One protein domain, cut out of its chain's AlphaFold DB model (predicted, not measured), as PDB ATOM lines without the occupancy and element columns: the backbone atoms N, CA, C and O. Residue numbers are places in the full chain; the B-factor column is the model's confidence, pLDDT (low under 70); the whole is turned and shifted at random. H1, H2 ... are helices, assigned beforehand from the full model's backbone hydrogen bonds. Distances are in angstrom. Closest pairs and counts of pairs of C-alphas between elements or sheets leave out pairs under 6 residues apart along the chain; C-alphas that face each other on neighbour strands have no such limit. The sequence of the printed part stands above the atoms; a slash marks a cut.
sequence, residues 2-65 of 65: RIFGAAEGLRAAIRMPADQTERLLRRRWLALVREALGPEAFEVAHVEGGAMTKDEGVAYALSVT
ATOM      1  N   ARG A   2       7.934   5.026 -36.096       95.81
ATOM      2  CA  ARG A   2       7.891   6.490 -36.302       95.81
ATOM      3  C   ARG A   2       9.242   7.216 -36.250       95.81
ATOM      4  O   ARG A   2       9.554   7.958 -37.172       95.81
ATOM      5  N   ILE A   3      10.103   6.921 -35.270       94.12
ATOM      6  CA  ILE A   3      11.442   7.544 -35.205       94.12
ATOM      7  C   ILE A   3      12.339   7.197 -36.405       94.12
ATOM      8  O   ILE A   3      13.134   8.023 -36.839       94.12
ATOM      9  N   PHE A   4      12.202   5.992 -36.971       94.88
ATOM     10  CA  PHE A   4      12.991   5.585 -38.132       94.88
ATOM     11  C   PHE A   4      12.518   6.289 -39.402       94.88
ATOM     12  O   PHE A   4      13.360   6.774 -40.153       94.88
ATOM     13  N   GLY A   5      11.201   6.426 -39.588       94.94
ATOM     14  CA  GLY A   5      10.642   7.227 -40.679       94.94
ATOM     15  C   GLY A   5      11.100   8.686 -40.607       94.94
ATOM     16  O   GLY A   5      11.619   9.218 -41.587       94.94
ATOM     17  N   ALA A   6      11.018   9.302 -39.422       95.31
ATOM     18  CA  ALA A   6      11.477  10.678 -39.207       95.31
ATOM     19  C   ALA A   6      12.982  10.840 -39.487       95.31
ATOM     20  O   ALA A   6      13.404  11.801 -40.130       95.31
ATOM     21  N   ALA A   7      13.803   9.872 -39.066       93.44
ATOM     22  CA  ALA A   7      15.237   9.877 -39.341       93.44
ATOM     23  C   ALA A   7      15.558   9.757 -40.844       93.44
ATOM     24  O   ALA A   7      16.510  10.386 -41.313       93.44
ATOM     25  N   GLU A   8      14.791   8.974 -41.611       92.00
ATOM     26  CA  GLU A   8      14.948   8.882 -43.069       92.00
ATOM     27  C   GLU A   8      14.583  10.200 -43.765       92.00
ATOM     28  O   GLU A   8      15.374  10.691 -44.578       92.00
ATOM     29  N   GLY A   9      13.459  10.820 -43.386       90.56
ATOM     30  CA  GLY A   9      13.058  12.140 -43.885       90.56
ATOM     31  C   GLY A   9      14.102  13.219 -43.584       90.56
ATOM     32  O   GLY A   9      14.512  13.970 -44.474       90.56
ATOM     33  N   LEU A  10      14.631  13.236 -42.356       90.56
ATOM     34  CA  LEU A  10      15.666  14.184 -41.949       90.56
ATOM     35  C   LEU A  10      16.950  14.020 -42.771       90.56
ATOM     36  O   LEU A  10      17.493  15.011 -43.259       90.56
ATOM     37  N   ARG A  11      17.427  12.783 -42.957       90.94
ATOM     38  CA  ARG A  11      18.634  12.495 -43.751       90.94
ATOM     39  C   ARG A  11      18.491  12.925 -45.205       90.94
ATOM     40  O   ARG A  11      19.445  13.471 -45.762       90.94
ATOM     41  N   ALA A  12      17.318  12.707 -45.798       88.50
ATOM     42  CA  ALA A  12      17.016  13.187 -47.141       88.50
ATOM     43  C   ALA A  12      17.070  14.722 -47.207       88.50
ATOM     44  O   ALA A  12      17.749  15.272 -48.076       88.50
ATOM     45  N   ALA A  13      16.451  15.412 -46.243       88.69
ATOM     46  CA  ALA A  13      16.419  16.874 -46.184       88.69
ATOM     47  C   ALA A  13      17.816  17.508 -46.042       88.69
ATOM     48  O   ALA A  13      18.110  18.513 -46.689       88.69
ATOM     49  N   ILE A  14      18.705  16.914 -45.236       90.06
ATOM     50  CA  ILE A  14      20.077  17.421 -45.037       90.06
ATOM     51  C   ILE A  14      21.091  16.871 -46.052       90.06
ATOM     52  O   ILE A  14      22.276  17.187 -45.958       90.06
ATOM     53  N   ARG A  15      20.647  16.056 -47.021       92.69
ATOM     54  CA  ARG A  15      21.493  15.385 -48.028       92.69
ATOM     55  C   ARG A  15      22.645  14.574 -47.419       92.69
ATOM     56  O   ARG A  15      23.739  14.524 -47.977       92.69
ATOM     57  N   MET A  16      22.384  13.911 -46.292       91.00
ATOM     58  CA  MET A  16      23.351  13.058 -45.594       91.00
ATOM     59  C   MET A  16      22.882  11.597 -45.631       91.00
ATOM     60  O   MET A  16      22.248  11.112 -44.684       91.00
ATOM     61  N   PRO A  17      23.139  10.877 -46.738       88.12
ATOM     62  CA  PRO A  17      22.730   9.486 -46.858       88.12
ATOM     63  C   PRO A  17      23.428   8.625 -45.802       88.12
ATOM     64  O   PRO A  17      24.557   8.896 -45.403       88.12
ATOM     65  N   ALA A  18      22.746   7.568 -45.360       89.88
ATOM     66  CA  ALA A  18      23.332   6.615 -44.425       89.88
ATOM     67  C   ALA A  18      24.447   5.799 -45.088       89.88
ATOM     68  O   ALA A  18      24.256   5.336 -46.217       89.88
ATOM     69  N   ASP A  19      25.560   5.573 -44.395       92.94
ATOM     70  CA  ASP A  19      26.652   4.717 -44.867       92.94
ATOM     71  C   ASP A  19      26.296   3.213 -44.810       92.94
ATOM     72  O   ASP A  19      25.177   2.816 -44.471       92.94
ATOM     73  N   GLN A  20      27.221   2.333 -45.207       94.62
ATOM     74  CA  GLN A  20      26.959   0.890 -45.238       94.62
ATOM     75  C   GLN A  20      26.675   0.295 -43.852       94.62
ATOM     76  O   GLN A  20      25.776  -0.544 -43.728       94.62
ATOM     77  N   THR A  21      27.409   0.725 -42.832       95.12
ATOM     78  CA  THR A  21      27.272   0.250 -41.452       95.12
ATOM     79  C   THR A  21      25.943   0.715 -40.870       95.12
ATOM     80  O   THR A  21      25.171  -0.095 -40.352       95.12
ATOM     81  N   GLU A  22      25.609   1.991 -41.050       93.38
ATOM     82  CA  GLU A  22      24.334   2.572 -40.634       93.38
ATOM     83  C   GLU A  22      23.149   1.876 -41.315       93.38
ATOM     84  O   GLU A  22      22.154   1.557 -40.664       93.38
ATOM     85  N   ARG A  23      23.248   1.571 -42.617       92.94
ATOM     86  CA  ARG A  23      22.207   0.822 -43.347       92.94
ATOM     87  C   ARG A  23      22.027  -0.600 -42.814       92.94
ATOM     88  O   ARG A  23      20.898  -1.088 -42.761       92.94
ATOM     89  N   LEU A  24      23.108  -1.288 -42.443       95.56
ATOM     90  CA  LEU A  24      23.036  -2.632 -41.855       95.56
ATOM     91  C   LEU A  24      22.364  -2.605 -40.481       95.56
ATOM     92  O   LEU A  24      21.417  -3.360 -40.254       95.56
ATOM     93  N   LEU A  25      22.797  -1.698 -39.605       94.56
ATOM     94  CA  LEU A  25      22.207  -1.524 -38.279       94.56
ATOM     95  C   LEU A  25      20.730  -1.136 -38.376       94.56
ATOM     96  O   LEU A  25      19.892  -1.741 -37.708       94.56
ATOM     97  N   ARG A  26      20.391  -0.194 -39.264       93.38
ATOM     98  CA  ARG A  26      19.005   0.227 -39.491       93.38
ATOM     99  C   ARG A  26      18.124  -0.937 -39.928       93.38
ATOM    100  O   ARG A  26      17.056  -1.115 -39.358       93.38
ATOM    101  N   ARG A  27      18.572  -1.769 -40.877       95.38
ATOM    102  CA  ARG A  27      17.806  -2.950 -41.317       95.38
ATOM    103  C   ARG A  27      17.512  -3.917 -40.174       95.38
ATOM    104  O   ARG A  27      16.382  -4.379 -40.060       95.38
ATOM    105  N   ARG A  28      18.500  -4.188 -39.315       96.88
ATOM    106  CA  ARG A  28      18.312  -5.055 -38.143       96.88
ATOM    107  C   ARG A  28      17.261  -4.485 -37.189       96.88
ATOM    108  O   ARG A  28      16.370  -5.213 -36.766       96.88
ATOM    109  N   TRP A  29      17.340  -3.192 -36.882       96.00
ATOM    110  CA  TRP A  29      16.373  -2.548 -35.995       96.00
ATOM    111  C   TRP A  29      14.971  -2.478 -36.594       96.00
ATOM    112  O   TRP A  29      14.004  -2.772 -35.898       96.00
ATOM    113  N   LEU A  30      14.847  -2.150 -37.881       96.31
ATOM    114  CA  LEU A  30      13.555  -2.131 -38.565       96.31
ATOM    115  C   LEU A  30      12.891  -3.511 -38.556       96.31
ATOM    116  O   LEU A  30      11.689  -3.581 -38.324       96.31
ATOM    117  N   ALA A  31      13.656  -4.594 -38.740       97.19
ATOM    118  CA  ALA A  31      13.124  -5.954 -38.657       97.19
ATOM    119  C   ALA A  31      12.537  -6.257 -37.267       97.19
ATOM    120  O   ALA A  31      11.383  -6.663 -37.178       97.19
ATOM    121  N   LEU A  32      13.285  -5.967 -36.195       97.25
ATOM    122  CA  LEU A  32      12.820  -6.161 -34.813       97.25
ATOM    123  C   LEU A  32      11.568  -5.333 -34.500       97.25
ATOM    124  O   LEU A  32      10.619  -5.815 -33.889       97.25
ATOM    125  N   VAL A  33      11.547  -4.075 -34.935       96.75
ATOM    126  CA  VAL A  33      10.416  -3.169 -34.696       96.75
ATOM    127  C   VAL A  33       9.181  -3.604 -35.486       96.75
ATOM    128  O   VAL A  33       8.067  -3.460 -34.989       96.75
ATOM    129  N   ARG A  34       9.360  -4.137 -36.700       97.62
ATOM    130  CA  ARG A  34       8.265  -4.666 -37.521       97.62
ATOM    131  C   ARG A  34       7.677  -5.945 -36.937       97.62
ATOM    132  O   ARG A  34       6.463  -6.099 -36.951       97.62
ATOM    133  N   GLU A  35       8.521  -6.824 -36.408       97.75
ATOM    134  CA  GLU A  35       8.087  -8.027 -35.693       97.75
ATOM    135  C   GLU A  35       7.287  -7.666 -34.433       97.75
ATOM    136  O   GLU A  35       6.206  -8.205 -34.219       97.75
ATOM    137  N   ALA A  36       7.764  -6.695 -33.648       97.56
ATOM    138  CA  ALA A  36       7.116  -6.294 -32.402       97.56
ATOM    139  C   ALA A  36       5.775  -5.560 -32.595       97.56
ATOM    140  O   ALA A  36       4.856  -5.743 -31.802       97.56
ATOM    141  N   LEU A  37       5.662  -4.699 -33.613       96.38
ATOM    142  CA  LEU A  37       4.445  -3.911 -33.868       96.38
ATOM    143  C   LEU A  37       3.431  -4.636 -34.759       96.38
ATOM    144  O   LEU A  37       2.258  -4.274 -34.774       96.38
ATOM    145  N   GLY A  38       3.885  -5.625 -35.524       98.25
ATOM    146  CA  GLY A  38       3.143  -6.171 -36.650       98.25
ATOM    147  C   GLY A  38       3.295  -5.312 -37.919       98.25
ATOM    148  O   GLY A  38       3.547  -4.104 -37.834       98.25
ATOM    149  N   PRO A  39       3.147  -5.910 -39.119       96.25
ATOM    150  CA  PRO A  39       3.449  -5.233 -40.382       96.25
ATOM    151  C   PRO A  39       2.629  -3.961 -40.622       96.25
ATOM    152  O   PRO A  39       3.197  -2.946 -41.005       96.25
ATOM    153  N   GLU A  40       1.321  -3.987 -40.368       97.50
ATOM    154  CA  GLU A  40       0.426  -2.855 -40.657       97.50
ATOM    155  C   GLU A  40       0.701  -1.654 -39.748       97.50
ATOM    156  O   GLU A  40       0.925  -0.544 -40.231       97.50
ATOM    157  N   ALA A  41       0.765  -1.877 -38.432       97.56
ATOM    158  CA  ALA A  41       1.074  -0.818 -37.474       97.56
ATOM    159  C   ALA A  41       2.491  -0.264 -37.678       97.56
ATOM    160  O   ALA A  41       2.732   0.929 -37.482       97.56
ATOM    161  N   PHE A  42       3.432  -1.115 -38.104       97.88
ATOM    162  CA  PHE A  42       4.757  -0.676 -38.513       97.88
ATOM    163  C   PHE A  42       4.694   0.286 -39.703       97.88
ATOM    164  O   PHE A  42       5.287   1.360 -39.602       97.88
ATOM    165  N   GLU A  43       3.995  -0.066 -40.789       97.69
ATOM    166  CA  GLU A  43       3.921   0.785 -41.986       97.69
ATOM    167  C   GLU A  43       3.276   2.135 -41.670       97.69
ATOM    168  O   GLU A  43       3.843   3.171 -42.013       97.69
ATOM    169  N   VAL A  44       2.148   2.139 -40.947       98.06
ATOM    170  CA  VAL A  44       1.467   3.379 -40.535       98.06
ATOM    171  C   VAL A  44       2.430   4.275 -39.763       98.06
ATOM    172  O   VAL A  44       2.692   5.405 -40.171       98.06
ATOM    173  N   ALA A  45       3.047   3.743 -38.708       97.19
ATOM    174  CA  ALA A  45       3.963   4.521 -37.892       97.19
ATOM    175  C   ALA A  45       5.209   4.968 -38.673       97.19
ATOM    176  O   ALA A  45       5.714   6.059 -38.420       97.19
ATOM    177  N   HIS A  46       5.727   4.163 -39.606       96.69
ATOM    178  CA  HIS A  46       6.875   4.536 -40.434       96.69
ATOM    179  C   HIS A  46       6.540   5.689 -41.392       96.69
ATOM    180  O   HIS A  46       7.301   6.653 -41.470       96.69
ATOM    181  N   VAL A  47       5.391   5.621 -42.071       97.25
ATOM    182  CA  VAL A  47       4.902   6.672 -42.977       97.25
ATOM    183  C   VAL A  47       4.634   7.967 -42.219       97.25
ATOM    184  O   VAL A  47       5.107   9.021 -42.638       97.25
ATOM    185  N   GLU A  48       3.952   7.898 -41.073       96.62
ATOM    186  CA  GLU A  48       3.697   9.070 -40.226       96.62
ATOM    187  C   GLU A  48       4.997   9.753 -39.795       96.62
ATOM    188  O   GLU A  48       5.087  10.976 -39.803       96.62
ATOM    189  N   GLY A  49       6.020   8.969 -39.446       96.25
ATOM    190  CA  GLY A  49       7.339   9.502 -39.125       96.25
ATOM    191  C   GLY A  49       7.998  10.190 -40.317       96.25
ATOM    192  O   GLY A  49       8.525  11.286 -40.175       96.25
ATOM    193  N   GLY A  50       7.960   9.566 -41.497       95.44
ATOM    194  CA  GLY A  50       8.552  10.121 -42.719       95.44
ATOM    195  C   GLY A  50       7.870  11.394 -43.228       95.44
ATOM    196  O   GLY A  50       8.494  12.161 -43.958       95.44
ATOM    197  N   ALA A  51       6.618  11.629 -42.831       95.56
ATOM    198  CA  ALA A  51       5.866  12.839 -43.151       95.56
ATOM    199  C   ALA A  51       6.156  14.019 -42.204       95.56
ATOM    200  O   ALA A  51       5.738  15.138 -42.501       95.56
ATOM    201  N   MET A  52       6.858  13.796 -41.086       95.06
ATOM    202  CA  MET A  52       7.215  14.865 -40.153       95.06
ATOM    203  C   MET A  52       8.153  15.882 -40.806       95.06
ATOM    204  O   MET A  52       9.118  15.533 -41.494       95.06
ATOM    205  N   THR A  53       7.922  17.156 -40.512       94.00
ATOM    206  CA  THR A  53       8.919  18.204 -40.735       94.00
ATOM    207  C   THR A  53      10.170  17.939 -39.893       94.00
ATOM    208  O   THR A  53      10.168  17.156 -38.940       94.00
ATOM    209  N   LYS A  54      11.270  18.626 -40.217       90.69
ATOM    210  CA  LYS A  54      12.506  18.542 -39.428       90.69
ATOM    211  C   LYS A  54      12.257  18.843 -37.945       90.69
ATOM    212  O   LYS A  54      12.758  18.107 -37.097       90.69
ATOM    213  N   ASP A  55      11.501  19.895 -37.649       93.56
ATOM    214  CA  ASP A  55      11.265  20.334 -36.273       93.56
ATOM    215  C   ASP A  55      10.383  19.336 -35.514       93.56
ATOM    216  O   ASP A  55      10.699  18.980 -34.380       93.56
ATOM    217  N   GLU A  56       9.347  18.792 -36.161       94.62
ATOM    218  CA  GLU A  56       8.515  17.725 -35.588       94.62
ATOM    219  C   GLU A  56       9.316  16.443 -35.342       94.62
ATOM    220  O   GLU A  56       9.187  15.832 -34.283       94.62
ATOM    221  N   GLY A  57      10.185  16.052 -36.279       92.38
ATOM    222  CA  GLY A  57      11.040  14.877 -36.136       92.38
ATOM    223  C   GLY A  57      12.031  15.010 -34.976       92.38
ATOM    224  O   GLY A  57      12.220  14.059 -34.215       92.38
ATOM    225  N   VAL A  58      12.630  16.195 -34.800       91.94
ATOM    226  CA  VAL A  58      13.519  16.492 -33.664       91.94
ATOM    227  C   VAL A  58      12.736  16.509 -32.351       91.94
ATOM    228  O   VAL A  58      13.154  15.858 -31.394       91.94
ATOM    229  N   ALA A  59      11.590  17.193 -32.300       94.12
ATOM    230  CA  ALA A  59      10.745  17.239 -31.108       94.12
ATOM    231  C   ALA A  59      10.272  15.837 -30.690       94.12
ATOM    232  O   ALA A  59      10.355  15.475 -29.516       94.12
ATOM    233  N   TYR A  60       9.847  15.017 -31.655       93.56
ATOM    234  CA  TYR A  60       9.456  13.635 -31.411       93.56
ATOM    235  C   TYR A  60      10.618  12.818 -30.845       93.56
ATOM    236  O   TYR A  60      10.444  12.147 -29.830       93.56
ATOM    237  N   ALA A  61      11.810  12.904 -31.447       90.38
ATOM    238  CA  ALA A  61      12.991  12.187 -30.965       90.38
ATOM    239  C   ALA A  61      13.329  12.541 -29.507       90.38
ATOM    240  O   ALA A  61      13.592  11.646 -28.707       90.38
ATOM    241  N   LEU A  62      13.245  13.824 -29.146       93.44
ATOM    242  CA  LEU A  62      13.489  14.292 -27.780       93.44
ATOM    243  C   LEU A  62      12.415  13.835 -26.781       93.44
ATOM    244  O   LEU A  62      12.723  13.666 -25.608       93.44
ATOM    245  N   SER A  63      11.176  13.607 -27.224       94.00
ATOM    246  CA  SER A  63      10.083  13.140 -26.353       94.00
ATOM    247  C   SER A  63      10.130  11.649 -26.003       94.00
ATOM    248  O   SER A  63       9.460  11.224 -25.066       94.00
ATOM    249  N   VAL A  64      10.877  10.850 -26.771       84.25
ATOM    250  CA  VAL A  64      10.954   9.384 -26.616       84.25
ATOM    251  C   VAL A  64      12.300   8.915 -26.057       84.25
ATOM    252  O   VAL A  64      12.619   7.727 -26.149       84.25
ATOM    253  N   THR A  65      13.087   9.855 -25.530       62.75
ATOM    254  CA  THR A  65      14.342   9.602 -24.809       62.75
ATOM    255  C   THR A  65      14.056   9.520 -23.316       62.75
ATOM    256  O   THR A  65      14.628   8.619 -22.667       62.75
TER     257      THR A  65
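AT A GLANCE: This is residues 2 to 65 of the 65 residues of an uncharacterized protein of Chloroflexia bacterium (UniProt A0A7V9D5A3). The longest helix, H2, and H3 make a V that turns at Gly 38, and H1 sits in the mouth of this V, packed on the last half of H3 and standing off from H2. H4 packs on H1 and stays apart from H2, while residues 19 to 25, of which 20 to 25 belong to H2, stick out free. The 64 printed residues have four named helices, in the order H1, H2, H3, H4, and no named strand; the class is all helix. The whole is compact, with a radius of gyration of the C-alphas of 11.7 A, and its outline is rounded, spanning 29 by 26 by 20 A.

HOW THE PARTS SIT: H1, residues 2 to 13, and H2, residues 20 to 37, are close but not clearly touching: their closest C-alphas, those of Phe 4 and Leu 30, are 7.7 A apart. These two run opposite ways at a shallow tilt of 31 degrees. H2 and H3, residues 39 to 50, are also close but not clearly touching, with the closest C-alphas, those of Arg 34 and Phe 42, 5.4 A apart; they run opposite ways at a steep tilt of 51 degrees. H3 touches H1 with residues 45 to 50 alone; the closest C-alphas are those of Gly 5 and Gly 50, at 4.1 A. H1 and H3 run the same way at a steep tilt of 39 degrees. H4, residues 54 to 63, touches H1, with the C-alphas of Ala 6 and Gly 57 closest at 5.2 A. These two run opposite ways at a shallow tilt of 33 degrees, only just short of steep. H3 and H4 are close but not clearly touching, the C-alphas of Gly 49 and Gly 57 being closest at 7.2 A. H2 and H4 are apart. In H1, H2, H3 and H4 every O i to N i+4 pair is within hydrogen-bond range.

IN THESE COORDINATES: H1 begins at C-alpha 2 at (7.891, 6.490, -36.302) and measures 16.7 A from first to last C-alpha. H2 begins at C-alpha 20 at (26.959, 0.890, -45.238) and is 25.7 A long from first to last C-alpha. H3, from Pro 39 to Gly 50, measures 16.3 A in the same way. H4 runs from Lys 54 to Ser 63, 14.4 A, and its last C-alpha is at (10.083, 13.140, -26.353).

THE WHOLE: The two C-alphas farthest apart are those of Arg 15 and Gly 38, at 30.5 A. The printed part has no cut. The links from H2 to H3 and from H3 to H4 are tight, the link from H1 to H2 is short, and no link is long. The mean pLDDT of the printed part is 93.8, and one residue, Thr 65, the chain's last, is under 70.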